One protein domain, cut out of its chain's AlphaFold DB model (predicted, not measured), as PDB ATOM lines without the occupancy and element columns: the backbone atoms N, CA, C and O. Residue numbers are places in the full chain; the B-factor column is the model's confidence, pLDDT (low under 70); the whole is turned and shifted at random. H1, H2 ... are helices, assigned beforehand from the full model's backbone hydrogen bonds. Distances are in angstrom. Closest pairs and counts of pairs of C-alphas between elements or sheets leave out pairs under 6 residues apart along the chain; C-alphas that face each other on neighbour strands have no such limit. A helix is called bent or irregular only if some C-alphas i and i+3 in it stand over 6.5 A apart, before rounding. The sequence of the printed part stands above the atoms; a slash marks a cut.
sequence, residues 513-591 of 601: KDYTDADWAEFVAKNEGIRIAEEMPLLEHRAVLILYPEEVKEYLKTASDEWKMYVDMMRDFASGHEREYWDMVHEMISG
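What this domain is: This is residues 513 to 591 of the 601 residues of an uncharacterized protein of Ruminococcus sp. AM40-10AC (UniProt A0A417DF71). Four short helices, H1 to H4, cluster at steep angles to one another and form one end of the domain, and a longer helical hairpin, H5 and H6, forms the other. The hairpin packs on the cluster through the last part of H6, which meets H4, while its turn at residues 574 to 576 lies far from H1. The 79 printed residues hold six named helices, H1 to H6 in order along the chain, and no named strand; the class is all helix. The whole is compact, with a radius of gyration of the C-alphas of 11.6 A and spans of 31 by 23 by 23 A.

Where its parts are: Find C-alpha 517 at (24.607, 33.938, 79.777); there H1 begins and runs to residue 525, over 12.0 A. Next look at H2, residues 533 to 540, 13.2 A long and irregular, with C-alphas 534 and 537 7.2 A apart. H3 is residues 542 to 547, 8.6 A, and H4 is residues 549 to 556, 10.2 A. H5 starts at C-alpha 561, (4.572, 24.512, 69.660), and runs 18.4 A to residue 573. H6, residues 577 to 590, runs 20.1 A and ends at C-alpha 590, (6.381, 20.021, 78.792).

How they stand to each other: Begin at H1, which touches H3 at a steep tilt of 54 degrees; the closest C-alphas are those of Ala 521 and Val 544, 5.8 A apart. H1 also touches H4, with C-alphas 525 and 551 closest at 5.5 A; their tilt of 69 degrees is steep, only just short of about perpendicular. H2 is close to H1 but not clearly touching, with C-alphas 520 and 538 closest at 6.7 A. H2 and H5 only just touch, with 3 pairs of C-alphas within 8 A, through residues 562 to 563 of H5 alone; the closest are C-alphas 536 and 563, 7.4 A apart. At H4, look for H6, which touches it with residues 588 to 589 alone; C-alphas 553 and 588 are closest at 4.9 A. H5 and H6 form a hairpin, touching at a shallow tilt of 22 degrees, opposite ways, with C-alphas 571 and 582 closest at 5.0 A. H3 and H6 are near each other; H1 is apart from H5 and H6. In H1, H3, H4, H5 and H6 every O i to N i+4 pair is within hydrogen-bond range; in H2 0 of 4 are, but 4 of 5 O i to N i+3 pairs are.

The domain as a whole: The two C-alphas farthest apart, those of Glu 528 and Gly 576, are 33.1 A apart. The printed part has no cut. The link from H1 to H2 is short, the other links are tight, and there is no long link. The mean pLDDT of the printed part is 87.7, and residue 591 is under 70.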
ATOM      1  N   LYS A 513      20.568  36.761  69.618       80.94
ATOM      2  CA  LYS A 513      21.698  35.911  69.206       80.94
ATOM      3  C   LYS A 513      23.058  36.319  69.800       80.94
ATOM      4  O   LYS A 513      23.981  35.518  69.796       80.94
ATOM      5  N   ASP A 514      23.191  37.570  70.242       84.19
ATOM      6  CA  ASP A 514      24.436  38.148  70.761       84.19
ATOM      7  C   ASP A 514      24.389  38.291  72.299       84.19
ATOM      8  O   ASP A 514      25.272  38.911  72.896       84.19
ATOM      9  N   TYR A 515      23.342  37.770  72.951       89.06
ATOM     10  CA  TYR A 515      23.206  37.798  74.406       89.06
ATOM     11  C   TYR A 515      24.223  36.860  75.059       89.06
ATOM     12  O   TYR A 515      24.475  35.753  74.593       89.06
ATOM     13  N   THR A 516      24.801  37.297  76.176       90.88
ATOM     14  CA  THR A 516      25.628  36.437  77.033       90.88
ATOM     15  C   THR A 516      24.760  35.651  78.020       90.88
ATOM     16  O   THR A 516      23.588  35.975  78.218       90.88
ATOM     17  N   ASP A 517      25.329  34.659  78.715       92.62
ATOM     18  CA  ASP A 517      24.607  33.938  79.777       92.62
ATOM     19  C   ASP A 517      24.029  34.902  80.834       92.62
ATOM     20  O   ASP A 517      22.914  34.720  81.313       92.62
ATOM     21  N   ALA A 518      24.775  35.948  81.206       91.31
ATOM     22  CA  ALA A 518      24.325  36.943  82.175       91.31
ATOM     23  C   ALA A 518      23.168  37.809  81.649       91.31
ATOM     24  O   ALA A 518      22.296  38.187  82.431       91.31
ATOM     25  N   ASP A 519      23.145  38.109  80.346       90.75
ATOM     26  CA  ASP A 519      22.028  38.817  79.709       90.75
ATOM     27  C   ASP A 519      20.767  37.946  79.709       90.75
ATOM     28  O   ASP A 519      19.695  38.407  80.104       90.75
ATOM     29  N   TRP A 520      20.911  36.667  79.353       91.31
ATOM     30  CA  TRP A 520      19.819  35.697  79.386       91.31
ATOM     31  C   TRP A 520      19.285  35.446  80.793       91.31
ATOM     32  O   TRP A 520      18.072  35.453  80.984       91.31
ATOM     33  N   ALA A 521      20.160  35.280  81.787       91.56
ATOM     34  CA  ALA A 521      19.748  35.098  83.177       91.56
ATOM     35  C   ALA A 521      18.911  36.288  83.682       91.56
ATOM     36  O   ALA A 521      17.873  36.093  84.309       91.56
ATOM     37  N   GLU A 522      19.320  37.521  83.365       89.75
ATOM     38  CA  GLU A 522      18.579  38.733  83.733       89.75
ATOM     39  C   GLU A 522      17.246  38.866  82.973       89.75
ATOM     40  O   GLU A 522      16.256  39.337  83.541       89.75
ATOM     41  N   PHE A 523      17.212  38.479  81.696       88.75
ATOM     42  CA  PHE A 523      16.017  38.531  80.849       88.75
ATOM     43  C   PHE A 523      14.950  37.521  81.298       88.75
ATOM     44  O   PHE A 523      13.787  37.881  81.500       88.75
ATOM     45  N   VAL A 524      15.364  36.274  81.534       89.75
ATOM     46  CA  VAL A 524      14.505  35.179  82.006       89.75
ATOM     47  C   VAL A 524      13.980  35.465  83.413       89.75
ATOM     48  O   VAL A 524      12.781  35.335  83.649       89.75
ATOM     49  N   ALA A 525      14.830  35.944  84.329       88.44
ATOM     50  CA  ALA A 525      14.425  36.253  85.704       88.44
ATOM     51  C   ALA A 525      13.313  37.314  85.796       88.44
ATOM     52  O   ALA A 525      12.539  37.322  86.753       88.44
ATOM     53  N   LYS A 526      13.213  38.216  84.813       86.31
ATOM     54  CA  LYS A 526      12.138  39.222  84.748       86.31
ATOM     55  C   LYS A 526      10.933  38.794  83.931       86.31
ATOM     56  O   LYS A 526       9.941  39.522  83.911       86.31
ATOM     57  N   ASN A 527      11.018  37.648  83.266       82.62
ATOM     58  CA  ASN A 527       9.961  37.128  82.418       82.62
ATOM     59  C   ASN A 527       9.547  38.115  81.297       82.62
ATOM     60  O   ASN A 527       8.365  38.257  80.993       82.62
ATOM     61  N   GLU A 528      10.519  38.838  80.716       74.19
ATOM     62  CA  GLU A 528      10.293  39.972  79.791       74.19
ATOM     63  C   GLU A 528       9.949  39.564  78.339       74.19
ATOM     64  O   GLU A 528       9.573  40.426  77.543       74.19
ATOM     65  N   GLY A 529      10.071  38.285  77.973       74.06
ATOM     66  CA  GLY A 529       9.959  37.823  76.582       74.06
ATOM     67  C   GLY A 529       8.578  37.342  76.138       74.06
ATOM     68  O   GLY A 529       7.691  37.059  76.945       74.06
ATOM     69  N   ILE A 530       8.400  37.223  74.821       77.19
ATOM     70  CA  ILE A 530       7.151  36.761  74.181       77.19
ATOM     71  C   ILE A 530       7.304  35.404  73.473       77.19
ATOM     72  O   ILE A 530       6.365  34.949  72.826       77.19
ATOM     73  N   ARG A 531       8.458  34.739  73.638       80.75
ATOM     74  CA  ARG A 531       8.769  33.363  73.204       80.75
ATOM     75  C   ARG A 531       8.693  33.157  71.694       80.75
ATOM     76  O   ARG A 531       8.260  32.116  71.206       80.75
ATOM     77  N   ILE A 532       9.153  34.152  70.942       80.19
ATOM     78  CA  ILE A 532       9.305  34.058  69.485       80.19
ATOM     79  C   ILE A 532      10.572  33.278  69.107       80.19
ATOM     80  O   ILE A 532      11.473  33.109  69.924       80.19
ATOM     81  N   ALA A 533      10.668  32.835  67.852       80.75
ATOM     82  CA  ALA A 533      11.820  32.079  67.352       80.75
ATOM     83  C   ALA A 533      13.174  32.796  67.556       80.75
ATOM     84  O   ALA A 533      14.192  32.141  67.759       80.75
ATOM     85  N   GLU A 534      13.201  34.135  67.561       84.31
ATOM     86  CA  GLU A 534      14.425  34.917  67.809       84.31
ATOM     87  C   GLU A 534      15.001  34.723  69.220       84.31
ATOM     88  O   GLU A 534      16.184  34.978  69.428       84.31
ATOM     89  N   GLU A 535      14.193  34.256  70.176       88.62
ATOM     90  CA  GLU A 535      14.608  34.020  71.559       88.62
ATOM     91  C   GLU A 535      15.106  32.579  71.801       88.62
ATOM     92  O   GLU A 535      15.679  32.296  72.853       88.62
ATOM     93  N   MET A 536      14.959  31.672  70.819       88.88
ATOM     94  CA  MET A 536      15.436  30.279  70.896       88.88
ATOM     95  C   MET A 536      16.928  30.100  71.220       88.88
ATOM     96  O   MET A 536      17.239  29.088  71.856       88.88
ATOM     97  N   PRO A 537      17.852  31.033  70.882       90.25
ATOM     98  CA  PRO A 537      19.247  30.924  71.299       90.25
ATOM     99  C   PRO A 537      19.440  30.742  72.809       90.25
ATOM    100  O   PRO A 537      20.446  30.165  73.206       90.25
ATOM    101  N   LEU A 538      18.472  31.123  73.659       90.81
ATOM    102  CA  LEU A 538      18.471  30.796  75.093       90.81
ATOM    103  C   LEU A 538      18.810  29.318  75.365       90.81
ATOM    104  O   LEU A 538      19.559  29.027  76.295       90.81
ATOM    105  N   LEU A 539      18.292  28.392  74.551       90.94
ATOM    106  CA  LEU A 539      18.505  26.946  74.699       90.94
ATOM    107  C   LEU A 539      19.950  26.505  74.414       90.94
ATOM    108  O   LEU A 539      20.313  25.364  74.673       90.94
ATOM    109  N   GLU A 540      20.799  27.384  73.888       88.38
ATOM    110  CA  GLU A 540      22.229  27.120  73.705       88.38
ATOM    111  C   GLU A 540      23.042  27.548  74.943       88.38
ATOM    112  O   GLU A 540      24.126  27.019  75.203       88.38
ATOM    113  N   HIS A 541      22.485  28.421  75.792       91.94
ATOM    114  CA  HIS A 541      23.110  28.933  77.014       91.94
ATOM    115  C   HIS A 541      22.927  27.986  78.207       91.94
ATOM    116  O   HIS A 541      22.316  28.319  79.226       91.94
ATOM    117  N   ARG A 542      23.502  26.780  78.110       92.19
ATOM    118  CA  ARG A 542      23.352  25.683  79.095       92.19
ATOM    119  C   ARG A 542      23.565  26.112  80.548       92.19
ATOM    120  O   ARG A 542      22.855  25.643  81.435       92.19
ATOM    121  N   ALA A 543      24.526  27.002  80.805       92.31
ATOM    122  CA  ALA A 543      24.819  27.489  82.150       92.31
ATOM    123  C   ALA A 543      23.626  28.225  82.784       92.31
ATOM    124  O   ALA A 543      23.416  28.092  83.988       92.31
ATOM    125  N   VAL A 544      22.825  28.947  81.993       94.12
ATOM    126  CA  VAL A 544      21.618  29.640  82.469       94.12
ATOM    127  C   VAL A 544      20.574  28.625  82.917       94.12
ATOM    128  O   VAL A 544      20.109  28.703  84.050       94.12
ATOM    129  N   LEU A 545      20.284  27.621  82.084       94.00
ATOM    130  CA  LEU A 545      19.296  26.581  82.391       94.00
ATOM    131  C   LEU A 545      19.689  25.732  83.607       94.00
ATOM    132  O   LEU A 545      18.839  25.350  84.403       94.00
ATOM    133  N   ILE A 546      20.986  25.466  83.777       91.69
ATOM    134  CA  ILE A 546      21.513  24.697  84.912       91.69
ATOM    135  C   ILE A 546      21.450  25.495  86.222       91.69
ATOM    136  O   ILE A 546      21.221  24.929  87.293       91.69
ATOM    137  N   LEU A 547      21.733  26.798  86.170       92.56
ATOM    138  CA  LEU A 547      21.863  27.625  87.371       92.56
ATOM    139  C   LEU A 547      20.550  28.271  87.816       92.56
ATOM    140  O   LEU A 547      20.399  28.498  89.017       92.56
ATOM    141  N   TYR A 548      19.635  28.519  86.878       92.62
ATOM    142  CA  TYR A 548      18.341  29.176  87.085       92.62
ATOM    143  C   TYR A 548      17.176  28.319  86.548       92.62
ATOM    144  O   TYR A 548      16.416  28.767  85.686       92.62
ATOM    145  N   PRO A 549      17.046  27.050  86.988       91.19
ATOM    146  CA  PRO A 549      16.085  26.115  86.407       91.19
ATOM    147  C   PRO A 549      14.628  26.531  86.639       91.19
ATOM    148  O   PRO A 549      13.795  26.314  85.765       91.19
ATOM    149  N   GLU A 550      14.311  27.154  87.776       91.25
ATOM    150  CA  GLU A 550      12.941  27.570  88.104       91.25
ATOM    151  C   GLU A 550      12.511  28.783  87.279       91.25
ATOM    152  O   GLU A 550      11.417  28.805  86.717       91.25
ATOM    153  N   GLU A 551      13.392  29.777  87.157       92.25
ATOM    154  CA  GLU A 551      13.155  30.965  86.345       92.25
ATOM    155  C   GLU A 551      13.002  30.588  84.867       92.25
ATOM    156  O   GLU A 551      12.101  31.083  84.189       92.25
ATOM    157  N   VAL A 552      13.836  29.665  84.374       91.56
ATOM    158  CA  VAL A 552      13.727  29.137  83.010       91.56
ATOM    159  C   VAL A 552      12.454  28.309  82.829       91.56
ATOM    160  O   VAL A 552      11.768  28.501  81.826       91.56
ATOM    161  N   LYS A 553      12.090  27.427  83.772       90.75
ATOM    162  CA  LYS A 553      10.842  26.643  83.701       90.75
ATOM    163  C   LYS A 553       9.638  27.579  83.616       90.75
ATOM    164  O   LYS A 553       8.808  27.429  82.727       90.75
ATOM    165  N   GLU A 554       9.573  28.597  84.474       89.19
ATOM    166  CA  GLU A 554       8.511  29.611  84.438       89.19
ATOM    167  C   GLU A 554       8.475  30.368  83.105       89.19
ATOM    168  O   GLU A 554       7.407  30.594  82.531       89.19
ATOM    169  N   TYR A 555       9.645  30.715  82.571       89.81
ATOM    170  CA  TYR A 555       9.754  31.369  81.278       89.81
ATOM    171  C   TYR A 555       9.243  30.485  80.130       89.81
ATOM    172  O   TYR A 555       8.494  30.958  79.271       89.81
ATOM    173  N   LEU A 556       9.589  29.201  80.132       88.75
ATOM    174  CA  LEU A 556       9.287  28.259  79.057       88.75
ATOM    175  C   LEU A 556       7.862  27.682  79.098       88.75
ATOM    176  O   LEU A 556       7.398  27.188  78.074       88.75
ATOM    177  N   LYS A 557       7.119  27.815  80.207       84.25
ATOM    178  CA  LYS A 557       5.719  27.341  80.335       84.25
ATOM    179  C   LYS A 557       4.779  27.793  79.214       84.25
ATOM    180  O   LYS A 557       3.808  27.112  78.907       84.25
ATOM    181  N   THR A 558       5.026  28.968  78.639       79.75
ATOM    182  CA  THR A 558       4.195  29.565  77.578       79.75
ATOM    183  C   THR A 558       4.861  29.513  76.202       79.75
ATOM    184  O   THR A 558       4.443  30.223  75.288       79.75
ATOM    185  N   ALA A 559       5.904  28.691  76.040       84.19
ATOM    186  CA  ALA A 559       6.582  28.509  74.764       84.19
ATOM    187  C   ALA A 559       5.628  27.938  73.698       84.19
ATOM    188  O   ALA A 559       4.763  27.107  73.992       84.19
ATOM    189  N   SER A 560       5.785  28.394  72.453       83.88
ATOM    190  CA  SER A 560       4.955  27.946  71.331       83.88
ATOM    191  C   SER A 560       5.258  26.495  70.940       83.88
ATOM    192  O   SER A 560       6.308  25.943  71.278       83.88
ATOM    193  N   ASP A 561       4.363  25.875  70.169       83.94
ATOM    194  CA  ASP A 561       4.572  24.512  69.660       83.94
ATOM    195  C   ASP A 561       5.842  24.393  68.798       83.94
ATOM    196  O   ASP A 561       6.464  23.335  68.761       83.94
ATOM    197  N   GLU A 562       6.293  25.488  68.175       86.38
ATOM    198  CA  GLU A 562       7.558  25.533  67.431       86.38
ATOM    199  C   GLU A 562       8.771  25.242  68.330       86.38
ATOM    200  O   GLU A 562       9.683  24.525  67.920       86.38
ATOM    201  N   TRP A 563       8.775  25.740  69.572       90.19
ATOM    202  CA  TRP A 563       9.828  25.444  70.552       90.19
ATOM    203  C   TRP A 563       9.802  23.986  70.989       90.19
ATOM    204  O   TRP A 563      10.855  23.358  71.080       90.19
ATOM    205  N   LYS A 564       8.603  23.439  71.222       88.12
ATOM    206  CA  LYS A 564       8.417  22.027  71.583       88.12
ATOM    207  C   LYS A 564       8.949  21.115  70.482       88.12
ATOM    208  O   LYS A 564       9.789  20.264  70.750       88.12
ATOM    209  N   MET A 565       8.555  21.378  69.233       88.75
ATOM    210  CA  MET A 565       9.038  20.638  68.064       88.75
ATOM    211  C   MET A 565      10.557  20.735  67.894       88.75
ATOM    212  O   MET A 565      11.200  19.731  67.590       88.75
ATOM    213  N   TYR A 566      11.140  21.923  68.089       89.50
ATOM    214  CA  TYR A 566      12.590  22.104  68.025       89.50
ATOM    215  C   TYR A 566      13.308  21.265  69.088       89.50
ATOM    216  O   TYR A 566      14.267  20.560  68.778       89.50
ATOM    217  N   VAL A 567      12.818  21.293  70.326       90.94
ATOM    218  CA  VAL A 567      13.407  20.548  71.443       90.94
ATOM    219  C   VAL A 567      13.262  19.046  71.244       90.94
ATOM    220  O   VAL A 567      14.254  18.343  71.395       90.94
ATOM    221  N   ASP A 568      12.094  18.553  70.825       90.25
ATOM    222  CA  ASP A 568      11.884  17.140  70.484       90.25
ATOM    223  C   ASP A 568      12.849  16.666  69.394       90.25
ATOM    224  O   ASP A 568      13.492  15.623  69.530       90.25
ATOM    225  N   MET A 569      13.006  17.470  68.340       91.81
ATOM    226  CA  MET A 569      13.935  17.186  67.253       91.81
ATOM    227  C   MET A 569      15.381  17.111  67.763       91.81
ATOM    228  O   MET A 569      16.080  16.134  67.492       91.81
ATOM    229  N   MET A 570      15.839  18.118  68.513       91.75
ATOM    230  CA  MET A 570      17.204  18.152  69.049       91.75
ATOM    231  C   MET A 570      17.466  16.997  70.011       91.75
ATOM    232  O   MET A 570      18.524  16.366  69.955       91.75
ATOM    233  N   ARG A 571      16.474  16.666  70.838       90.88
ATOM    234  CA  ARG A 571      16.492  15.521  71.737       90.88
ATOM    235  C   ARG A 571      16.706  14.229  70.946       90.88
ATOM    236  O   ARG A 571      17.594  13.452  71.292       90.88
ATOM    237  N   ASP A 572      15.956  14.000  69.871       90.56
ATOM    238  CA  ASP A 572      16.021  12.771  69.062       90.56
ATOM    239  C   ASP A 572      17.317  12.617  68.259       90.56
ATOM    240  O   ASP A 572      17.770  11.492  68.033       90.56
ATOM    241  N   PHE A 573      17.957  13.725  67.882       89.56
ATOM    242  CA  PHE A 573      19.281  13.703  67.255       89.56
ATOM    243  C   PHE A 573      20.439  13.544  68.251       89.56
ATOM    244  O   PHE A 573      21.518  13.080  67.868       89.56
ATOM    245  N   ALA A 574      20.247  13.932  69.511       88.19
ATOM    246  CA  ALA A 574      21.302  13.948  70.512       88.19
ATOM    247  C   ALA A 574      21.645  12.556  71.068       88.19
ATOM    248  O   ALA A 574      20.828  11.638  71.118       88.19
ATOM    249  N   SER A 575      22.880  12.404  71.557       83.44
ATOM    250  CA  SER A 575      23.339  11.185  72.238       83.44
ATOM    251  C   SER A 575      24.243  11.500  73.436       83.44
ATOM    252  O   SER A 575      24.854  12.567  73.516       83.44
ATOM    253  N   GLY A 576      24.328  10.575  74.396       83.25
ATOM    254  CA  GLY A 576      25.164  10.736  75.592       83.25
ATOM    255  C   GLY A 576      24.768  11.950  76.443       83.25
ATOM    256  O   GLY A 576      23.588  12.196  76.655       83.25
ATOM    257  N   HIS A 577      25.754  12.734  76.895       78.44
ATOM    258  CA  HIS A 577      25.534  13.910  77.756       78.44
ATOM    259  C   HIS A 577      24.672  14.993  77.084       78.44
ATOM    260  O   HIS A 577      24.007  15.771  77.759       78.44
ATOM    261  N   GLU A 578      24.679  15.054  75.749       83.12
ATOM    262  CA  GLU A 578      23.845  15.997  75.007       83.12
ATOM    263  C   GLU A 578      22.372  15.577  75.029       83.12
ATOM    264  O   GLU A 578      21.500  16.433  75.136       83.12
ATOM    265  N   ARG A 579      22.092  14.267  75.016       88.31
ATOM    266  CA  ARG A 579      20.731  13.743  75.182       88.31
ATOM    267  C   ARG A 579      20.200  14.049  76.583       88.31
ATOM    268  O   ARG A 579      19.101  14.569  76.685       88.31
ATOM    269  N   GLU A 580      21.009  13.832  77.623       89.06
ATOM    270  CA  GLU A 580      20.646  14.158  79.016       89.06
ATOM    271  C   GLU A 580      20.302  15.648  79.196       89.06
ATOM    272  O   GLU A 580      19.367  15.993  79.917       89.06
ATOM    273  N   TYR A 581      21.027  16.540  78.511       90.50
ATOM    274  CA  TYR A 581      20.701  17.964  78.493       90.50
ATOM    275  C   TYR A 581      19.341  18.237  77.835       90.50
ATOM    276  O   TYR A 581      18.515  18.937  78.414       90.50
ATOM    277  N   TRP A 582      19.087  17.682  76.647       92.25
ATOM    278  CA  TRP A 582      17.820  17.903  75.945       92.25
ATOM    279  C   TRP A 582      16.623  17.237  76.627       92.25
ATOM    280  O   TRP A 582      15.524  17.782  76.557       92.25
ATOM    281  N   ASP A 583      16.821  16.116  77.326       91.19
ATOM    282  CA  ASP A 583      15.790  15.504  78.167       91.19
ATOM    283  C   ASP A 583      15.384  16.475  79.302       91.19
ATOM    284  O   ASP A 583      14.195  16.739  79.478       91.19
ATOM    285  N   MET A 584      16.349  17.122  79.974       91.81
ATOM    286  CA  MET A 584      16.077  18.164  80.981       91.81
ATOM    287  C   MET A 584      15.315  19.366  80.391       91.81
ATOM    288  O   MET A 584      14.364  19.861  80.993       91.81
ATOM    289  N   VAL A 585      15.715  19.856  79.212       91.31
ATOM    290  CA  VAL A 585      15.024  20.981  78.548       91.31
ATOM    291  C   VAL A 585      13.590  20.603  78.169       91.31
ATOM    292  O   VAL A 585      12.670  21.403  78.346       91.31
ATOM    293  N   HIS A 586      13.385  19.380  77.679       91.31
ATOM    294  CA  HIS A 586      12.063  18.866  77.343       91.31
ATOM    295  C   HIS A 586      11.145  18.801  78.574       91.31
ATOM    296  O   HIS A 586       9.983  19.202  78.483       91.31
ATOM    297  N   GLU A 587      11.652  18.364  79.731       89.75
ATOM    298  CA  GLU A 587      10.909  18.383  81.003       89.75
ATOM    299  C   GLU A 587      10.527  19.811  81.432       89.75
ATOM    300  O   GLU A 587       9.393  20.054  81.850       89.75
ATOM    301  N   MET A 588      11.432  20.786  81.271       89.94
ATOM    302  CA  MET A 588      11.151  22.193  81.599       89.94
ATOM    303  C   MET A 588      10.030  22.801  80.739       89.94
ATOM    304  O   MET A 588       9.287  23.649  81.231       89.94
ATOM    305  N   ILE A 589       9.903  22.381  79.474       87.38
ATOM    306  CA  ILE A 589       8.904  22.901  78.522       87.38
ATOM    307  C   ILE A 589       7.567  22.160  78.604       87.38
ATOM    308  O   ILE A 589       6.517  22.771  78.403       87.38
ATOM    309  N   SER A 590       7.590  20.852  78.861       78.38
ATOM    310  CA  SER A 590       6.381  20.021  78.792       78.38
ATOM    311  C   SER A 590       5.449  20.235  79.983       78.38
ATOM    312  O   SER A 590       4.243  20.073  79.828       78.38
ATOM    313  N   GLY A 591       5.985  20.673  81.129       62.09
ATOM    314  CA  GLY A 591       5.226  20.794  82.373       62.09
ATOM    315  C   GLY A 591       4.793  19.424  82.909       62.09
ATOM    316  O   GLY A 591       4.561  18.483  82.158       62.09
TER     317      GLY A 591